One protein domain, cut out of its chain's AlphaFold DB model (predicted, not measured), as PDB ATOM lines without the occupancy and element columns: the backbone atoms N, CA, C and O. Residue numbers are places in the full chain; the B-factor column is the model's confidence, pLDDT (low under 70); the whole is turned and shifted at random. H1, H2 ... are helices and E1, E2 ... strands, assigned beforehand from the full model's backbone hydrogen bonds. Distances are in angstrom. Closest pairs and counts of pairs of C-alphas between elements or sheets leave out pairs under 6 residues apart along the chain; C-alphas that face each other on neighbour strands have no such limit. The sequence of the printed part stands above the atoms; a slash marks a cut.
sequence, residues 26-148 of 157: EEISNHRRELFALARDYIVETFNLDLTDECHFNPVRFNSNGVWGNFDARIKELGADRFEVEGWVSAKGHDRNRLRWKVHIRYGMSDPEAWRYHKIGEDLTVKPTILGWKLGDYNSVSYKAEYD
ATOM      1  N   GLU A  26      16.082  20.891 155.809       86.88
ATOM      2  CA  GLU A  26      17.059  19.914 156.281       86.88
ATOM      3  C   GLU A  26      18.399  20.593 156.590       86.88
ATOM      4  O   GLU A  26      18.968  20.375 157.663       86.88
ATOM      5  N   GLU A  27      18.867  21.478 155.714       88.88
ATOM      6  CA  GLU A  27      20.058  22.305 155.907       88.88
ATOM      7  C   GLU A  27      19.911  23.200 157.138       88.88
ATOM      8  O   GLU A  27      20.793  23.223 158.004       88.88
ATOM      9  N   ILE A  28      18.755  23.859 157.292       88.56
ATOM     10  CA  ILE A  28      18.436  24.636 158.496       88.56
ATOM     11  C   ILE A  28      18.488  23.737 159.729       88.56
ATOM     12  O   ILE A  28      19.179  24.057 160.696       88.56
ATOM     13  N   SER A  29      17.798  22.598 159.710       87.69
ATOM     14  CA  SER A  29      17.765  21.640 160.819       87.69
ATOM     15  C   SER A  29      19.167  21.173 161.240       87.69
ATOM     16  O   SER A  29      19.498  21.175 162.433       87.69
ATOM     17  N   ASN A  30      20.022  20.838 160.273       89.94
ATOM     18  CA  ASN A  30      21.390  20.387 160.515       89.94
ATOM     19  C   ASN A  30      22.270  21.504 161.087       89.94
ATOM     20  O   ASN A  30      22.932  21.294 162.105       89.94
ATOM     21  N   HIS A  31      22.203  22.710 160.526       91.19
ATOM     22  CA  HIS A  31      22.915  23.872 161.058       91.19
ATOM     23  C   HIS A  31      22.486  24.207 162.495       91.19
ATOM     24  O   HIS A  31      23.311  24.524 163.352       91.19
ATOM     25  N   ARG A  32      21.191  24.085 162.810       91.31
ATOM     26  CA  ARG A  32      20.677  24.253 164.179       91.31
ATOM     27  C   ARG A  32      21.239  23.198 165.133       91.31
ATOM     28  O   ARG A  32      21.620  23.537 166.251       91.31
ATOM     29  N   ARG A  33      21.342  21.939 164.704       91.31
ATOM     30  CA  ARG A  33      21.973  20.881 165.507       91.31
ATOM     31  C   ARG A  33      23.441  21.198 165.800       91.31
ATOM     32  O   ARG A  33      23.882  21.029 166.935       91.31
ATOM     33  N   GLU A  34      24.170  21.689 164.806       92.88
ATOM     34  CA  GLU A  34      25.575  22.073 164.943       92.88
ATOM     35  C   GLU A  34      25.762  23.263 165.895       92.88
ATOM     36  O   GLU A  34      26.570  23.192 166.817       92.88
ATOM     37  N   LEU A  35      24.951  24.318 165.750       93.56
ATOM     38  CA  LEU A  35      24.918  25.462 166.671       93.56
ATOM     39  C   LEU A  35      24.746  25.025 168.128       93.56
ATOM     40  O   LEU A  35      25.412  25.555 169.019       93.56
ATOM     41  N   PHE A  36      23.845  24.069 168.371       94.69
ATOM     42  CA  PHE A  36      23.624  23.537 169.708       94.69
ATOM     43  C   PHE A  36      24.859  22.823 170.255       94.69
ATOM     44  O   PHE A  36      25.263  23.103 171.383       94.69
ATOM     45  N   ALA A  37      25.461  21.935 169.458       94.38
ATOM     46  CA  ALA A  37      26.660  21.204 169.853       94.38
ATOM     47  C   ALA A  37      27.811  22.166 170.185       94.38
ATOM     48  O   ALA A  37      28.348  22.105 171.286       94.38
ATOM     49  N   LEU A  38      28.089  23.134 169.304       95.62
ATOM     50  CA  LEU A  38      29.130  24.148 169.506       95.62
ATOM     51  C   LEU A  38      28.936  24.940 170.806       95.62
ATOM     52  O   LEU A  38      29.883  25.159 171.559       95.62
ATOM     53  N   ALA A  39      27.707  25.378 171.081       95.75
ATOM     54  CA  ALA A  39      27.387  26.127 172.292       95.75
ATOM     55  C   ALA A  39      27.518  25.279 173.567       95.75
ATOM     56  O   ALA A  39      28.057  25.758 174.567       95.75
ATOM     57  N   ARG A  40      27.026  24.035 173.540       94.88
ATOM     58  CA  ARG A  40      27.147  23.099 174.662       94.88
ATOM     59  C   ARG A  40      28.617  22.808 174.947       94.88
ATOM     60  O   ARG A  40      29.045  22.982 176.084       94.88
ATOM     61  N   ASP A  41      29.377  22.416 173.930       95.75
ATOM     62  CA  ASP A  41      30.780  22.019 174.069       95.75
ATOM     63  C   ASP A  41      31.610  23.187 174.609       95.75
ATOM     64  O   ASP A  41      32.350  23.020 175.574       95.75
ATOM     65  N   TYR A  42      31.358  24.408 174.118       95.88
ATOM     66  CA  TYR A  42      31.957  25.620 174.675       95.88
ATOM     67  C   TYR A  42      31.714  25.771 176.186       95.88
ATOM     68  O   TYR A  42      32.646  26.093 176.924       95.88
ATOM     69  N   ILE A  43      30.487  25.550 176.676       94.69
ATOM     70  CA  ILE A  43      30.175  25.626 178.114       94.69
ATOM     71  C   ILE A  43      30.905  24.524 178.885       94.69
ATOM     72  O   ILE A  43      31.527  24.798 179.911       94.69
ATOM     73  N   VAL A  44      30.842  23.288 178.402       93.88
ATOM     74  CA  VAL A  44      31.447  22.130 179.072       93.88
ATOM     75  C   VAL A  44      32.954  22.316 179.212       93.88
ATOM     76  O   VAL A  44      33.488  22.152 180.309       93.88
ATOM     77  N   GLU A  45      33.621  22.738 178.140       95.06
ATOM     78  CA  GLU A  45      35.063  22.978 178.113       95.06
ATOM     79  C   GLU A  45      35.458  24.194 178.956       95.06
ATOM     80  O   GLU A  45      36.365  24.105 179.783       95.06
ATOM     81  N   THR A  46      34.754  25.323 178.809       94.38
ATOM     82  CA  THR A  46      35.085  26.575 179.517       94.38
ATOM     83  C   THR A  46      35.006  26.418 181.034       94.38
ATOM     84  O   THR A  46      35.815  27.002 181.757       94.38
ATOM     85  N   PHE A  47      34.044  25.637 181.531       91.44
ATOM     86  CA  PHE A  47      33.847  25.410 182.966       91.44
ATOM     87  C   PHE A  47      34.381  24.062 183.452       91.44
ATOM     88  O   PHE A  47      34.208  23.745 184.627       91.44
ATOM     89  N   ASN A  48      35.046  23.298 182.578       93.19
ATOM     90  CA  ASN A  48      35.603  21.979 182.872       93.19
ATOM     91  C   ASN A  48      34.587  21.059 183.581       93.19
ATOM     92  O   ASN A  48      34.857  20.508 184.652       93.19
ATOM     93  N   LEU A  49      33.380  20.963 183.017       91.06
ATOM     94  CA  LEU A  49      32.265  20.229 183.617       91.06
ATOM     95  C   LEU A  49      32.379  18.728 183.327       91.06
ATOM     96  O   LEU A  49      32.418  18.316 182.172       91.06
ATOM     97  N   ASP A  50      32.345  17.905 184.374       92.50
ATOM     98  CA  ASP A  50      32.218  16.447 184.248       92.50
ATOM     99  C   ASP A  50      30.733  16.063 184.220       92.50
ATOM    100  O   ASP A  50      30.071  16.005 185.265       92.50
ATOM    101  N   LEU A  51      30.199  15.883 183.012       90.94
ATOM    102  CA  LEU A  51      28.773  15.689 182.770       90.94
ATOM    103  C   LEU A  51      28.273  14.323 183.254       90.94
ATOM    104  O   LEU A  51      28.831  13.276 182.933       90.94
ATOM    105  N   THR A  52      27.163  14.331 183.987       91.38
ATOM    106  CA  THR A  52      26.400  13.127 184.350       91.38
ATOM    107  C   THR A  52      25.163  12.941 183.482       91.38
ATOM    108  O   THR A  52      24.737  11.812 183.272       91.38
ATOM    109  N   ASP A  53      24.563  14.046 183.041       90.62
ATOM    110  CA  ASP A  53      23.378  14.066 182.184       90.62
ATOM    111  C   ASP A  53      23.335  15.397 181.420       90.62
ATOM    112  O   ASP A  53      23.852  16.411 181.899       90.62
ATOM    113  N   GLU A  54      22.724  15.419 180.244       89.31
ATOM    114  CA  GLU A  54      22.639  16.616 179.409       89.31
ATOM    115  C   GLU A  54      21.345  16.668 178.607       89.31
ATOM    116  O   GLU A  54      20.739  15.647 178.283       89.31
ATOM    117  N   CYS A  55      20.913  17.878 178.245       88.44
ATOM    118  CA  CYS A  55      19.837  17.995 177.279       88.44
ATOM    119  C   CYS A  55      20.330  17.694 175.860       88.44
ATOM    120  O   CYS A  55      21.431  18.068 175.455       88.44
ATOM    121  N   HIS A  56      19.464  17.054 175.080       87.44
ATOM    122  CA  HIS A  56      19.697  16.816 173.664       87.44
ATOM    123  C   HIS A  56      18.839  17.749 172.819       87.44
ATOM    124  O   HIS A  56      17.667  18.001 173.120       87.44
ATOM    125  N   PHE A  57      19.417  18.226 171.722       87.44
ATOM    126  CA  PHE A  57      18.692  19.024 170.750       87.44
ATOM    127  C   PHE A  57      17.940  18.133 169.763       87.44
ATOM    128  O   PHE A  57      18.540  17.351 169.025       87.44
ATOM    129  N   ASN A  58      16.618  18.295 169.728       84.69
ATOM    130  CA  ASN A  58      15.765  17.703 168.708       84.69
ATOM    131  C   ASN A  58      15.302  18.814 167.749       84.69
ATOM    132  O   ASN A  58      14.649  19.749 168.216       84.69
ATOM    133  N   PRO A  59      15.635  18.765 166.449       79.25
ATOM    134  CA  PRO A  59      15.260  19.815 165.512       79.25
ATOM    135  C   PRO A  59      13.755  19.780 165.222       79.25
ATOM    136  O   PRO A  59      13.286  19.113 164.306       79.25
ATOM    137  N   VAL A  60      12.991  20.525 166.018       80.69
ATOM    138  CA  VAL A  60      11.561  20.759 165.802       80.69
ATOM    139  C   VAL A  60      11.309  22.259 165.807       80.69
ATOM    140  O   VAL A  60      11.729  22.968 166.723       80.69
ATOM    141  N   ARG A  61      10.622  22.763 164.782       80.88
ATOM    142  CA  ARG A  61      10.240  24.176 164.684       80.88
ATOM    143  C   ARG A  61       8.999  24.440 165.538       80.88
ATOM    144  O   ARG A  61       7.960  23.826 165.322       80.88
ATOM    145  N   PHE A  62       9.084  25.376 166.484       65.75
ATOM    146  CA  PHE A  62       7.985  25.656 167.420       65.75
ATOM    147  C   PHE A  62       7.035  26.767 167.009       65.75
ATOM    148  O   PHE A  62       5.897  26.773 167.473       65.75
ATOM    149  N   ASN A  63       7.479  27.744 166.216       68.25
ATOM    150  CA  ASN A  63       6.626  28.867 165.821       68.25
ATOM    151  C   ASN A  63       7.157  29.643 164.602       68.25
ATOM    152  O   ASN A  63       8.261  29.416 164.100       68.25
ATOM    153  N   SER A  64       6.345  30.606 164.157       60.12
ATOM    154  CA  SER A  64       6.659  31.569 163.096       60.12
ATOM    155  C   SER A  64       7.829  32.501 163.431       60.12
ATOM    156  O   SER A  64       8.418  33.064 162.518       60.12
ATOM    157  N   ASN A  65       8.206  32.624 164.708       64.38
ATOM    158  CA  ASN A  65       9.300  33.487 165.168       64.38
ATOM    159  C   ASN A  65      10.684  32.811 165.080       64.38
ATOM    160  O   ASN A  65      11.652  33.338 165.624       64.38
ATOM    161  N   GLY A  66      10.781  31.635 164.447       66.62
ATOM    162  CA  GLY A  66      12.061  30.976 164.170       66.62
ATOM    163  C   GLY A  66      12.680  30.252 165.368       66.62
ATOM    164  O   GLY A  66      13.890  30.051 165.400       66.62
ATOM    165  N   VAL A  67      11.877  29.862 166.364       75.88
ATOM    166  CA  VAL A  67      12.366  29.073 167.505       75.88
ATOM    167  C   VAL A  67      12.428  27.585 167.143       75.88
ATOM    168  O   VAL A  67      11.413  27.012 166.744       75.88
ATOM    169  N   TRP A  68      13.592  26.960 167.338       83.06
ATOM    170  CA  TRP A  68      13.835  25.525 167.114       83.06
ATOM    171  C   TRP A  68      14.209  24.799 168.418       83.06
ATOM    172  O   TRP A  68      14.910  25.385 169.244       83.06
ATOM    173  N   GLY A  69      13.801  23.533 168.599       81.06
ATOM    174  CA  GLY A  69      14.333  22.635 169.643       81.06
ATOM    175  C   GLY A  69      13.298  21.770 170.382       81.06
ATOM    176  O   GLY A  69      12.395  21.206 169.773       81.06
ATOM    177  N   ASN A  70      13.363  21.748 171.722       79.38
ATOM    178  CA  ASN A  70      12.286  21.350 172.651       79.38
ATOM    179  C   ASN A  70      12.152  22.315 173.860       79.38
ATOM    180  O   ASN A  70      12.631  23.445 173.810       79.38
ATOM    181  N   PHE A  71      11.458  21.915 174.937       71.31
ATOM    182  CA  PHE A  71      11.383  22.722 176.172       71.31
ATOM    183  C   PHE A  71      12.725  22.831 176.914       71.31
ATOM    184  O   PHE A  71      12.923  23.767 177.686       71.31
ATOM    185  N   ASP A  72      13.626  21.880 176.681       82.44
ATOM    186  CA  ASP A  72      14.886  21.705 177.398       82.44
ATOM    187  C   ASP A  72      16.106  22.220 176.611       82.44
ATOM    188  O   ASP A  72      17.129  22.523 177.220       82.44
ATOM    189  N   ALA A  73      16.000  22.345 175.287       89.69
ATOM    190  CA  ALA A  73      17.010  22.878 174.379       89.69
ATOM    191  C   ALA A  73      16.337  23.808 173.364       89.69
ATOM    192  O   ALA A  73      15.411  23.391 172.670       89.69
ATOM    193  N   ARG A  74      16.791  25.056 173.242       91.62
ATOM    194  CA  ARG A  74      16.158  26.056 172.371       91.62
ATOM    195  C   ARG A  74      17.193  26.836 171.583       91.62
ATOM    196  O   ARG A  74      18.192  27.268 172.141       91.62
ATOM    197  N   ILE A  75      16.895  27.118 170.321       91.69
ATOM    198  CA  ILE A  75      17.649  28.070 169.506       91.69
ATOM    199  C   ILE A  75      16.716  29.187 169.070       91.69
ATOM    200  O   ILE A  75      15.643  28.939 168.518       91.69
ATOM    201  N   LYS A  76      17.125  30.423 169.352       89.56
ATOM    202  CA  LYS A  76      16.445  31.647 168.945       89.56
ATOM    203  C   LYS A  76      17.350  32.443 168.015       89.56
ATOM    204  O   LYS A  76      18.493  32.732 168.355       89.56
ATOM    205  N   GLU A  77      16.805  32.857 166.882       88.44
ATOM    206  CA  GLU A  77      17.475  33.750 165.945       88.44
ATOM    207  C   GLU A  77      17.372  35.215 166.388       88.44
ATOM    208  O   GLU A  77      16.309  35.689 166.794       88.44
ATOM    209  N   LEU A  78      18.507  35.917 166.354       85.94
ATOM    210  CA  LEU A  78      18.647  37.333 166.715       85.94
ATOM    211  C   LEU A  78      18.990  38.214 165.496       85.94
ATOM    212  O   LEU A  78      19.159  39.426 165.640       85.94
ATOM    213  N   GLY A  79      19.096  37.607 164.308       83.44
ATOM    214  CA  GLY A  79      19.473  38.253 163.050       83.44
ATOM    215  C   GLY A  79      20.984  38.448 162.883       83.44
ATOM    216  O   GLY A  79      21.751  38.385 163.847       83.44
ATOM    217  N   ALA A  80      21.407  38.710 161.641       85.44
ATOM    218  CA  ALA A  80      22.818  38.857 161.253       85.44
ATOM    219  C   ALA A  80      23.691  37.657 161.679       85.44
ATOM    220  O   ALA A  80      24.772  37.832 162.249       85.44
ATOM    221  N   ASP A  81      23.177  36.442 161.457       88.06
ATOM    222  CA  ASP A  81      23.806  35.161 161.819       88.06
ATOM    223  C   ASP A  81      24.046  34.963 163.319       88.06
ATOM    224  O   ASP A  81      24.873  34.143 163.725       88.06
ATOM    225  N   ARG A  82      23.360  35.742 164.165       89.38
ATOM    226  CA  ARG A  82      23.455  35.639 165.621       89.38
ATOM    227  C   ARG A  82      22.324  34.786 166.167       89.38
ATOM    228  O   ARG A  82      21.150  34.991 165.846       89.38
ATOM    229  N   PHE A  83      22.687  33.886 167.069       91.00
ATOM    230  CA  PHE A  83      21.778  32.946 167.704       91.00
ATOM    231  C   PHE A  83      21.966  32.961 169.217       91.00
ATOM    232  O   PHE A  83      23.091  32.981 169.717       91.00
ATOM    233  N   GLU A  84      20.854  32.924 169.948       92.50
ATOM    234  CA  GLU A  84      20.841  32.525 171.352       92.50
ATOM    235  C   GLU A  84      20.488  31.039 171.424       92.50
ATOM    236  O   GLU A  84      19.374  30.638 171.076       92.50
ATOM    237  N   VAL A  85      21.435  30.239 171.900       93.94
ATOM    238  CA  VAL A  85      21.269  28.813 172.175       93.94
ATOM    239  C   VAL A  85      21.097  28.630 173.677       93.94
ATOM    240  O   VAL A  85      21.859  29.185 174.461       93.94
ATOM    241  N   GLU A  86      20.100  27.862 174.086       94.25
ATOM    242  CA  GLU A  86      19.779  27.560 175.480       94.25
ATOM    243  C   GLU A  86      19.694  26.049 175.686       94.25
ATOM    244  O   GLU A  86      19.171  25.331 174.832       94.25
ATOM    245  N   GLY A  87      20.153  25.592 176.848       93.69
ATOM    246  CA  GLY A  87      20.042  24.204 177.267       93.69
ATOM    247  C   GLY A  87      20.250  24.017 178.767       93.69
ATOM    248  O   GLY A  87      20.305  24.981 179.542       93.69
ATOM    249  N   TRP A  88      20.374  22.763 179.190       93.25
ATOM    250  CA  TRP A  88      20.776  22.405 180.541       93.25
ATOM    251  C   TRP A  88      21.766  21.238 180.539       93.25
ATOM    252  O   TRP A  88      21.777  20.416 179.628       93.25
ATOM    253  N   VAL A  89      22.602  21.186 181.569       91.69
ATOM    254  CA  VAL A  89      23.492  20.059 181.872       91.69
ATOM    255  C   VAL A  89      23.431  19.735 183.358       91.69
ATOM    256  O   VAL A  89      23.119  20.599 184.177       91.69
ATOM    257  N   SER A  90      23.759  18.506 183.716       91.44
ATOM    258  CA  SER A  90      24.015  18.081 185.088       91.44
ATOM    259  C   SER A  90      25.443  17.568 185.160       91.44
ATOM    260  O   SER A  90      25.877  16.816 184.291       91.44
ATOM    261  N   ALA A  91      26.188  18.005 186.170       89.50
ATOM    262  CA  ALA A  91      27.606  17.705 186.311       89.50
ATOM    263  C   ALA A  91      27.930  17.272 187.742       89.50
ATOM    264  O   ALA A  91      27.261  17.685 188.695       89.50
ATOM    265  N   LYS A  92      28.970  16.450 187.907       89.44
ATOM    266  CA  LYS A  92      29.411  15.994 189.232       89.44
ATOM    267  C   LYS A  92      29.795  17.181 190.117       89.44
ATOM    268  O   LYS A  92      30.412  18.138 189.661       89.44
ATOM    269  N   GLY A  93      29.442  17.102 191.401       82.31
ATOM    270  CA  GLY A  93      29.762  18.143 192.386       82.31
ATOM    271  C   GLY A  93      28.839  19.366 192.364       82.31
ATOM    272  O   GLY A  93      29.050  20.289 193.145       82.31
ATOM    273  N   HIS A  94      27.804  19.377 191.516       77.38
ATOM    274  CA  HIS A  94      26.761  20.396 191.546       77.38
ATOM    275  C   HIS A  94      25.448  19.822 192.094       77.38
ATOM    276  O   HIS A  94      24.790  19.018 191.443       77.38
ATOM    277  N   ASP A  95      25.021  20.310 193.262       64.81
ATOM    278  CA  ASP A  95      23.807  19.857 193.971       64.81
ATOM    279  C   ASP A  95      22.484  20.239 193.271       64.81
ATOM    280  O   ASP A  95      21.392  19.904 193.736       64.81
ATOM    281  N   ARG A  96      22.544  20.990 192.161       60.53
ATOM    282  CA  ARG A  96      21.364  21.406 191.393       60.53
ATOM    283  C   ARG A  96      21.060  20.354 190.329       60.53
ATOM    284  O   ARG A  96      21.858  20.156 189.423       60.53
ATOM    285  N   ASN A  97      19.853  19.785 190.376       71.25
ATOM    286  CA  ASN A  97      19.399  18.734 189.456       71.25
ATOM    287  C   ASN A  97      19.528  19.069 187.958       71.25
ATOM    288  O   ASN A  97      19.540  18.129 187.172       71.25
ATOM    289  N   ARG A  98      19.606  20.356 187.563       87.75
ATOM    290  CA  ARG A  98      19.903  20.826 186.193       87.75
ATOM    291  C   ARG A  98      20.514  22.238 186.212       87.75
ATOM    292  O   ARG A  98      19.859  23.188 186.649       87.75
ATOM    293  N   LEU A  99      21.734  22.408 185.708       90.12
ATOM    294  CA  LEU A  99      22.368  23.705 185.454       90.12
ATOM    295  C   LEU A  99      21.942  24.224 184.081       90.12
ATOM    296  O   LEU A  99      22.309  23.663 183.053       90.12
ATOM    297  N   ARG A 100      21.173  25.314 184.056       92.38
ATOM    298  CA  ARG A 100      20.780  25.967 182.800       92.38
ATOM    299  C   ARG A 100      21.903  26.831 182.251       92.38
ATOM    300  O   ARG A 100      22.538  27.565 183.008       92.38
ATOM    301  N   TRP A 101      22.072  26.820 180.939       93.75
ATOM    302  CA  TRP A 101      23.044  27.645 180.239       93.75
ATOM    303  C   TRP A 101      22.427  28.308 179.012       93.75
ATOM    304  O   TRP A 101      21.437  27.839 178.450       93.75
ATOM    305  N   LYS A 102      23.015  29.437 178.620       94.94
ATOM    306  CA  LYS A 102      22.712  30.163 177.389       94.94
ATOM    307  C   LYS A 102      24.006  30.646 176.760       94.94
ATOM    308  O   LYS A 102      24.872  31.154 177.468       94.94
ATOM    309  N   VAL A 103      24.116  30.542 175.447       95.38
ATOM    310  CA  VAL A 103      25.270  31.002 174.678       95.38
ATOM    311  C   VAL A 103      24.781  31.820 173.498       95.38
ATOM    312  O   VAL A 103      23.860  31.434 172.782       95.38
ATOM    313  N   HIS A 104      25.405  32.973 173.312       93.44
ATOM    314  CA  HIS A 104      25.277  33.791 172.123       93.44
ATOM    315  C   HIS A 104      26.409  33.442 171.182       93.44
ATOM    316  O   HIS A 104      27.582  33.611 171.516       93.44
ATOM    317  N   ILE A 105      26.045  32.966 170.006       93.31
ATOM    318  CA  ILE A 105      26.978  32.525 168.983       93.31
ATOM    319  C   ILE A 105      26.639  33.230 167.679       93.31
ATOM    320  O   ILE A 105      25.470  33.366 167.314       93.31
ATOM    321  N   ARG A 106      27.669  33.707 166.988       91.69
ATOM    322  CA  ARG A 106      27.575  34.110 165.592       91.69
ATOM    323  C   ARG A 106      28.151  32.996 164.743       91.69
ATOM    324  O   ARG A 106      29.334  32.687 164.876       91.69
ATOM    325  N   TYR A 107      27.332  32.407 163.889       91.56
ATOM    326  CA  TYR A 107      27.777  31.357 162.987       91.56
ATOM    327  C   TYR A 107      26.860  31.335 161.771       91.56
ATOM    328  O   TYR A 107      25.709  30.926 161.872       91.56
ATOM    329  N   GLY A 108      27.365  31.855 160.654       86.19
ATOM    330  CA  GLY A 108      26.622  31.889 159.399       86.19
ATOM    331  C   GLY A 108      26.535  30.500 158.786       86.19
ATOM    332  O   GLY A 108      27.478  29.712 158.874       86.19
ATOM    333  N   MET A 109      25.407  30.210 158.148       84.94
ATOM    334  CA  MET A 109      25.296  29.022 157.316       84.94
ATOM    335  C   MET A 109      26.150  29.219 156.060       84.94
ATOM    336  O   MET A 109      26.101  30.276 155.432       84.94
ATOM    337  N   SER A 110      26.958  28.218 155.724       80.06
ATOM    338  CA  SER A 110      27.769  28.244 154.505       80.06
ATOM    339  C   SER A 110      26.962  27.654 153.355       80.06
ATOM    340  O   SER A 110      26.415  26.566 153.513       80.06
ATOM    341  N   ASP A 111      26.917  28.342 152.213       79.50
ATOM    342  CA  ASP A 111      26.347  27.791 150.980       79.50
ATOM    343  C   ASP A 111      27.230  26.617 150.500       79.50
ATOM    344  O   ASP A 111      28.409  26.827 150.181       79.50
ATOM    345  N   PRO A 112      26.708  25.376 150.433       74.75
ATOM    346  CA  PRO A 112      27.467  24.217 149.966       74.75
ATOM    347  C   PRO A 112      27.957  24.359 148.520       74.75
ATOM    348  O   PRO A 112      28.951  23.740 148.131       74.75
ATOM    349  N   GLU A 113      27.282  25.171 147.706       75.81
ATOM    350  CA  GLU A 113      27.630  25.443 146.315       75.81
ATOM    351  C   GLU A 113      28.524  26.678 146.151       75.81
ATOM    352  O   GLU A 113      28.858  27.040 145.016       75.81
ATOM    353  N   ALA A 114      28.986  27.279 147.258       73.69
ATOM    354  CA  ALA A 114      29.768  28.509 147.222       73.69
ATOM    355  C   ALA A 114      31.028  28.405 146.364       73.69
ATOM    356  O   ALA A 114      31.393  29.329 145.632       73.69
ATOM    357  N   TRP A 115      31.656  27.230 146.362       73.12
ATOM    358  CA  TRP A 115      32.843  26.934 145.560       73.12
ATOM    359  C   TRP A 115      32.694  27.289 144.068       73.12
ATOM    360  O   TRP A 115      33.700  27.540 143.406       73.12
ATOM    361  N   ARG A 116      31.467  27.335 143.526       76.06
ATOM    362  CA  ARG A 116      31.192  27.648 142.112       76.06
ATOM    363  C   ARG A 116      31.495  29.092 141.732       76.06
ATOM    364  O   ARG A 116      31.704  29.369 140.553       76.06
ATOM    365  N   TYR A 117      31.483  30.004 142.695       73.88
ATOM    366  CA  TYR A 117      31.663  31.436 142.462       73.88
ATOM    367  C   TYR A 117      32.856  32.032 143.224       73.88
ATOM    368  O   TYR A 117      33.086  33.239 143.149       73.88
ATOM    369  N   HIS A 118      33.658  31.187 143.878       66.44
ATOM    370  CA  HIS A 118      34.882  31.583 144.573       66.44
ATOM    371  C   HIS A 118      36.152  31.241 143.797       66.44
ATOM    372  O   HIS A 118      36.191  30.367 142.926       66.44
ATOM    373  N   LYS A 119      37.230  31.963 144.112       73.19
ATOM    374  CA  LYS A 119      38.529  31.736 143.481       73.19
ATOM    375  C   LYS A 119      39.169  30.476 144.065       73.19
ATOM    376  O   LYS A 119      39.183  30.278 145.276       73.19
ATOM    377  N   ILE A 120      39.766  29.653 143.202       70.62
ATOM    378  CA  ILE A 120      40.528  28.468 143.625       70.62
ATOM    379  C   ILE A 120      41.622  28.899 144.620       70.62
ATOM    380  O   ILE A 120      42.481  29.713 144.274       70.62
ATOM    381  N   GLY A 121      41.581  28.343 145.836       66.25
ATOM    382  CA  GLY A 121      42.533  28.616 146.922       66.25
ATOM    383  C   GLY A 121      42.037  29.559 148.026       66.25
ATOM    384  O   GLY A 121      42.798  29.842 148.946       66.25
ATOM    385  N   GLU A 122      40.800  30.051 147.953       70.00
ATOM    386  CA  GLU A 122      40.165  30.818 149.032       70.00
ATOM    387  C   GLU A 122      39.666  29.875 150.149       70.00
ATOM    388  O   GLU A 122      38.980  28.894 149.865       70.00
ATOM    389  N   ASP A 123      40.033  30.141 151.412       65.69
ATOM    390  CA  ASP A 123      39.489  29.420 152.575       65.69
ATOM    391  C   ASP A 123      38.129  30.026 152.938       65.69
ATOM    392  O   ASP A 123      38.046  31.164 153.402       65.69
ATOM    393  N   LEU A 124      37.066  29.263 152.689       64.56
ATOM    394  CA  LEU A 124      35.675  29.676 152.897       64.56
ATOM    395  C   LEU A 124      35.114  29.207 154.240       64.56
ATOM    396  O   LEU A 124      33.911  29.311 154.469       64.56
ATOM    397  N   THR A 125      35.952  28.664 155.126       69.06
ATOM    398  CA  THR A 125      35.477  28.106 156.392       69.06
ATOM    399  C   THR A 125      34.895  29.215 157.268       69.06
ATOM    400  O   THR A 125      35.627  29.979 157.906       69.06
ATOM    401  N   VAL A 126      33.564  29.296 157.335       77.31
ATOM    402  CA  VAL A 126      32.874  30.160 158.294       77.31
ATOM    403  C   VAL A 126      33.169  29.609 159.684       77.31
ATOM    404  O   VAL A 126      32.844  28.468 159.992       77.31
ATOM    405  N   LYS A 127      33.835  30.399 160.529       85.56
ATOM    406  CA  LYS A 127      34.174  29.977 161.892       85.56
ATOM    407  C   LYS A 127      33.142  30.505 162.887       85.56
ATOM    408  O   LYS A 127      32.828  31.699 162.849       85.56
ATOM    409  N   PRO A 128      32.643  29.663 163.805       92.25
ATOM    410  CA  PRO A 128      31.761  30.126 164.861       92.25
ATOM    411  C   PRO A 128      32.495  31.098 165.788       92.25
ATOM    412  O   PRO A 128      33.658  30.897 166.138       92.25
ATOM    413  N   THR A 129      31.807  32.156 166.207       93.31
ATOM    414  CA  THR A 129      32.317  33.134 167.174       93.31
ATOM    415  C   THR A 129      31.381  33.205 168.372       93.31
ATOM    416  O   THR A 129      30.208  33.550 168.225       93.31
ATOM    417  N   ILE A 130      31.894  32.920 169.571       93.00
ATOM    418  CA  ILE A 130      31.129  33.075 170.813       93.00
ATOM    419  C   ILE A 130      31.121  34.550 171.212       93.00
ATOM    420  O   ILE A 130      32.165  35.149 171.456       93.00
ATOM    421  N   LEU A 131      29.929  35.135 171.275       91.62
ATOM    422  CA  LEU A 131      29.722  36.537 171.633       91.62
ATOM    423  C   LEU A 131      29.539  36.716 173.140       91.62
ATOM    424  O   LEU A 131      29.939  37.734 173.695       91.62
ATOM    425  N   GLY A 132      28.947  35.731 173.812       92.56
ATOM    426  CA  GLY A 132      28.685  35.782 175.244       92.56
ATOM    427  C   GLY A 132      28.023  34.508 175.753       92.56
ATOM    428  O   GLY A 132      27.470  33.727 174.988       92.56
ATOM    429  N   TRP A 133      28.064  34.300 177.062       94.75
ATOM    430  CA  TRP A 133      27.441  33.161 177.729       94.75
ATOM    431  C   TRP A 133      26.830  33.531 179.085       94.75
ATOM    432  O   TRP A 133      27.203  34.530 179.713       94.75
ATOM    433  N   LYS A 134      25.920  32.671 179.543       93.44
ATOM    434  CA  LYS A 134      25.328  32.621 180.881       93.44
ATOM    435  C   LYS A 134      25.259  31.166 181.350       93.44
ATOM    436  O   LYS A 134      24.775  30.317 180.612       93.44
ATOM    437  N   LEU A 135      25.688  30.892 182.578       91.56
ATOM    438  CA  LEU A 135      25.604  29.584 183.233       91.56
ATOM    439  C   LEU A 135      25.004  29.771 184.631       91.56
ATOM    440  O   LEU A 135      25.632  30.338 185.525       91.56
ATOM    441  N   GLY A 136      23.765  29.318 184.818       86.81
ATOM    442  CA  GLY A 136      22.992  29.567 186.031       86.81
ATOM    443  C   GLY A 136      22.880  31.065 186.328       86.81
ATOM    444  O   GLY A 136      22.312  31.827 185.541       86.81
ATOM    445  N   ASP A 137      23.439  31.471 187.466       85.50
ATOM    446  CA  ASP A 137      23.442  32.860 187.941       85.50
ATOM    447  C   ASP A 137      24.640  33.669 187.393       85.50
ATOM    448  O   ASP A 137      24.627  34.901 187.409       85.50
ATOM    449  N   TYR A 138      25.652  32.993 186.837       88.19
ATOM    450  CA  TYR A 138      26.862  33.605 186.289       88.19
ATOM    451  C   TYR A 138      26.690  33.973 184.816       88.19
ATOM    452  O   TYR A 138      26.023  33.270 184.058       88.19
ATOM    453  N   ASN A 139      27.303  35.072 184.382       90.94
ATOM    454  CA  ASN A 139      27.288  35.505 182.987       90.94
ATOM    455  C   ASN A 139      28.568  36.253 182.610       90.94
ATOM    456  O   ASN A 139      29.198  36.903 183.443       90.94
ATOM    457  N   SER A 140      28.924  36.164 181.332       89.44
ATOM    458  CA  SER A 140      29.966  36.995 180.728       89.44
ATOM    459  C   SER A 140      29.529  38.461 180.627       89.44
ATOM    460  O   SER A 140      28.345  38.764 180.451       89.44
ATOM    461  N   VAL A 141      30.503  39.376 180.662       83.44
ATOM    462  CA  VAL A 141      30.267  40.821 180.488       83.44
ATOM    463  C   VAL A 141      29.557  41.107 179.164       83.44
ATOM    464  O   VAL A 141      28.590  41.863 179.136       83.44
ATOM    465  N   SER A 142      29.989  40.454 178.085       79.12
ATOM    466  CA  SER A 142      29.400  40.610 176.754       79.12
ATOM    467  C   SER A 142      27.943  40.145 176.693       79.12
ATOM    468  O   SER A 142      27.113  40.830 176.105       79.12
ATOM    469  N   TYR A 143      27.591  39.042 177.370       81.44
ATOM    470  CA  TYR A 143      26.194  38.599 177.470       81.44
ATOM    471  C   TYR A 143      25.328  39.634 178.193       81.44
ATOM    472  O   TYR A 143      24.215  39.935 177.764       81.44
ATOM    473  N   LYS A 144      25.839  40.216 179.285       74.94
ATOM    474  CA  LYS A 144      25.130  41.278 180.003       74.94
ATOM    475  C   LYS A 144      24.939  42.521 179.130       74.94
ATOM    476  O   LYS A 144      23.864  43.107 179.164       74.94
ATOM    477  N   ALA A 145      25.943  42.897 178.341       64.25
ATOM    478  CA  ALA A 145      25.881  44.068 177.471       64.25
ATOM    479  C   ALA A 145      24.801  43.967 176.375       64.25
ATOM    480  O   ALA A 145      24.205  44.986 176.038       64.25
ATOM    481  N   GLU A 146      24.502  42.765 175.872       67.38
ATOM    482  CA  GLU A 146      23.442  42.547 174.870       67.38
ATOM    483  C   GLU A 146      22.020  42.685 175.470       67.38
ATOM    484  O   GLU A 146      21.078  43.024 174.758       67.38
ATOM    485  N   TYR A 147      21.847  42.452 176.781       63.69
ATOM    486  CA  TYR A 147      20.536  42.475 177.459       63.69
ATOM    487  C   TYR A 147      20.306  43.647 178.419       63.69
ATOM    488  O   TYR A 147      19.168  43.861 178.844       63.69
ATOM    489  N   ASP A 148      21.344  44.392 178.795       54.16
ATOM    490  CA  ASP A 148      21.247  45.519 179.720       54.16
ATOM    491  C   ASP A 148      21.295  46.855 178.949       54.16
ATOM    492  O   ASP A 148      22.372  47.295 178.530       54.16
TER     493      ASP A 148
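AT A GLANCE: This is residues 26 to 148 of the 157 residues of an uncharacterized protein of Pelagicoccus albus (UniProt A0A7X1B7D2). A twisted antiparallel sheet of five strands curls round one long helix, H1, while the short helix H2 packs on the opposite face, at E5. The long loop between E4 and E5 reaches away from this body, and its residues 116 to 122 stick out. The printed part has 123 residues with two named helices and five named strands: along the chain H1 comes first, the strands E1 to E5 follow, and H2 comes last; the sheet is branched, with E1, E2 and E4 as neighbours of E3, and the class is mixed, helices and strands. The whole is compact, with a radius of gyration of the C-alphas of 15.8 A, yet elongated in outline, spanning 53 by 31 by 29 A.

HOW THE PARTS SIT: In the sheet, E3, residues 82 to 91, has E1, residues 51 to 54, and E2, residues 74 to 79, on one side and E4, residues 99 to 106, on the other side. The pairing is staggered: E2 is beside residues 82 to 86 of E3, and E1 beside residues 89 to 91. N 90 and O 53 are 2.8 A apart, within hydrogen-bond range, as are N 76 and O 84 at 2.8 A and N 85 and O 103 at 2.8 A. E5, residues 129 to 135, is the antiparallel neighbour of E4, with N 104 and O 132 at 2.8 A. E2, E3, E4 and E5 form a meander, each strand the antiparallel neighbour of the one before. H1, residues 26 to 46, is on the sheet, which curls round it; its closest C-alphas to E4 are those of Ala 39 and Val 103, 5.8 A apart. H2, residues 141 to 147, is on the opposite face and stands up from the sheet at 54 degrees; the closest C-alphas of H2 and E5 are those of Tyr 143 and Gly 132, 4.4 A apart. H1 and H2 are apart. In H1 every O i to N i+4 pair is within hydrogen-bond range; in H2, 2 of 3 are.

IN THESE COORDINATES: E3 is 27.7 A long from first to last C-alpha, E4 23.0 A, E5 17.8 A, E2 15.7 A and E1 7.1 A. H1 is 30.2 A long and begins at C-alpha 26, (17.059, 19.914, 156.281). H2 is 10.3 A long and ends at C-alpha 147, (20.536, 42.475, 177.459).

THE WHOLE: The C-alphas of Asp 95 and Lys 119, the two farthest apart, are 53.9 A from each other. The printed part has no cut. The links E1 to E2, 19 residues, and E4 to E5, 22 residues, are long. Mean pLDDT of the printed part is 84.5; it is under 70 at residues 62 to 66, 95 to 96, 118, 121, 123 to 125 and 145 to 148.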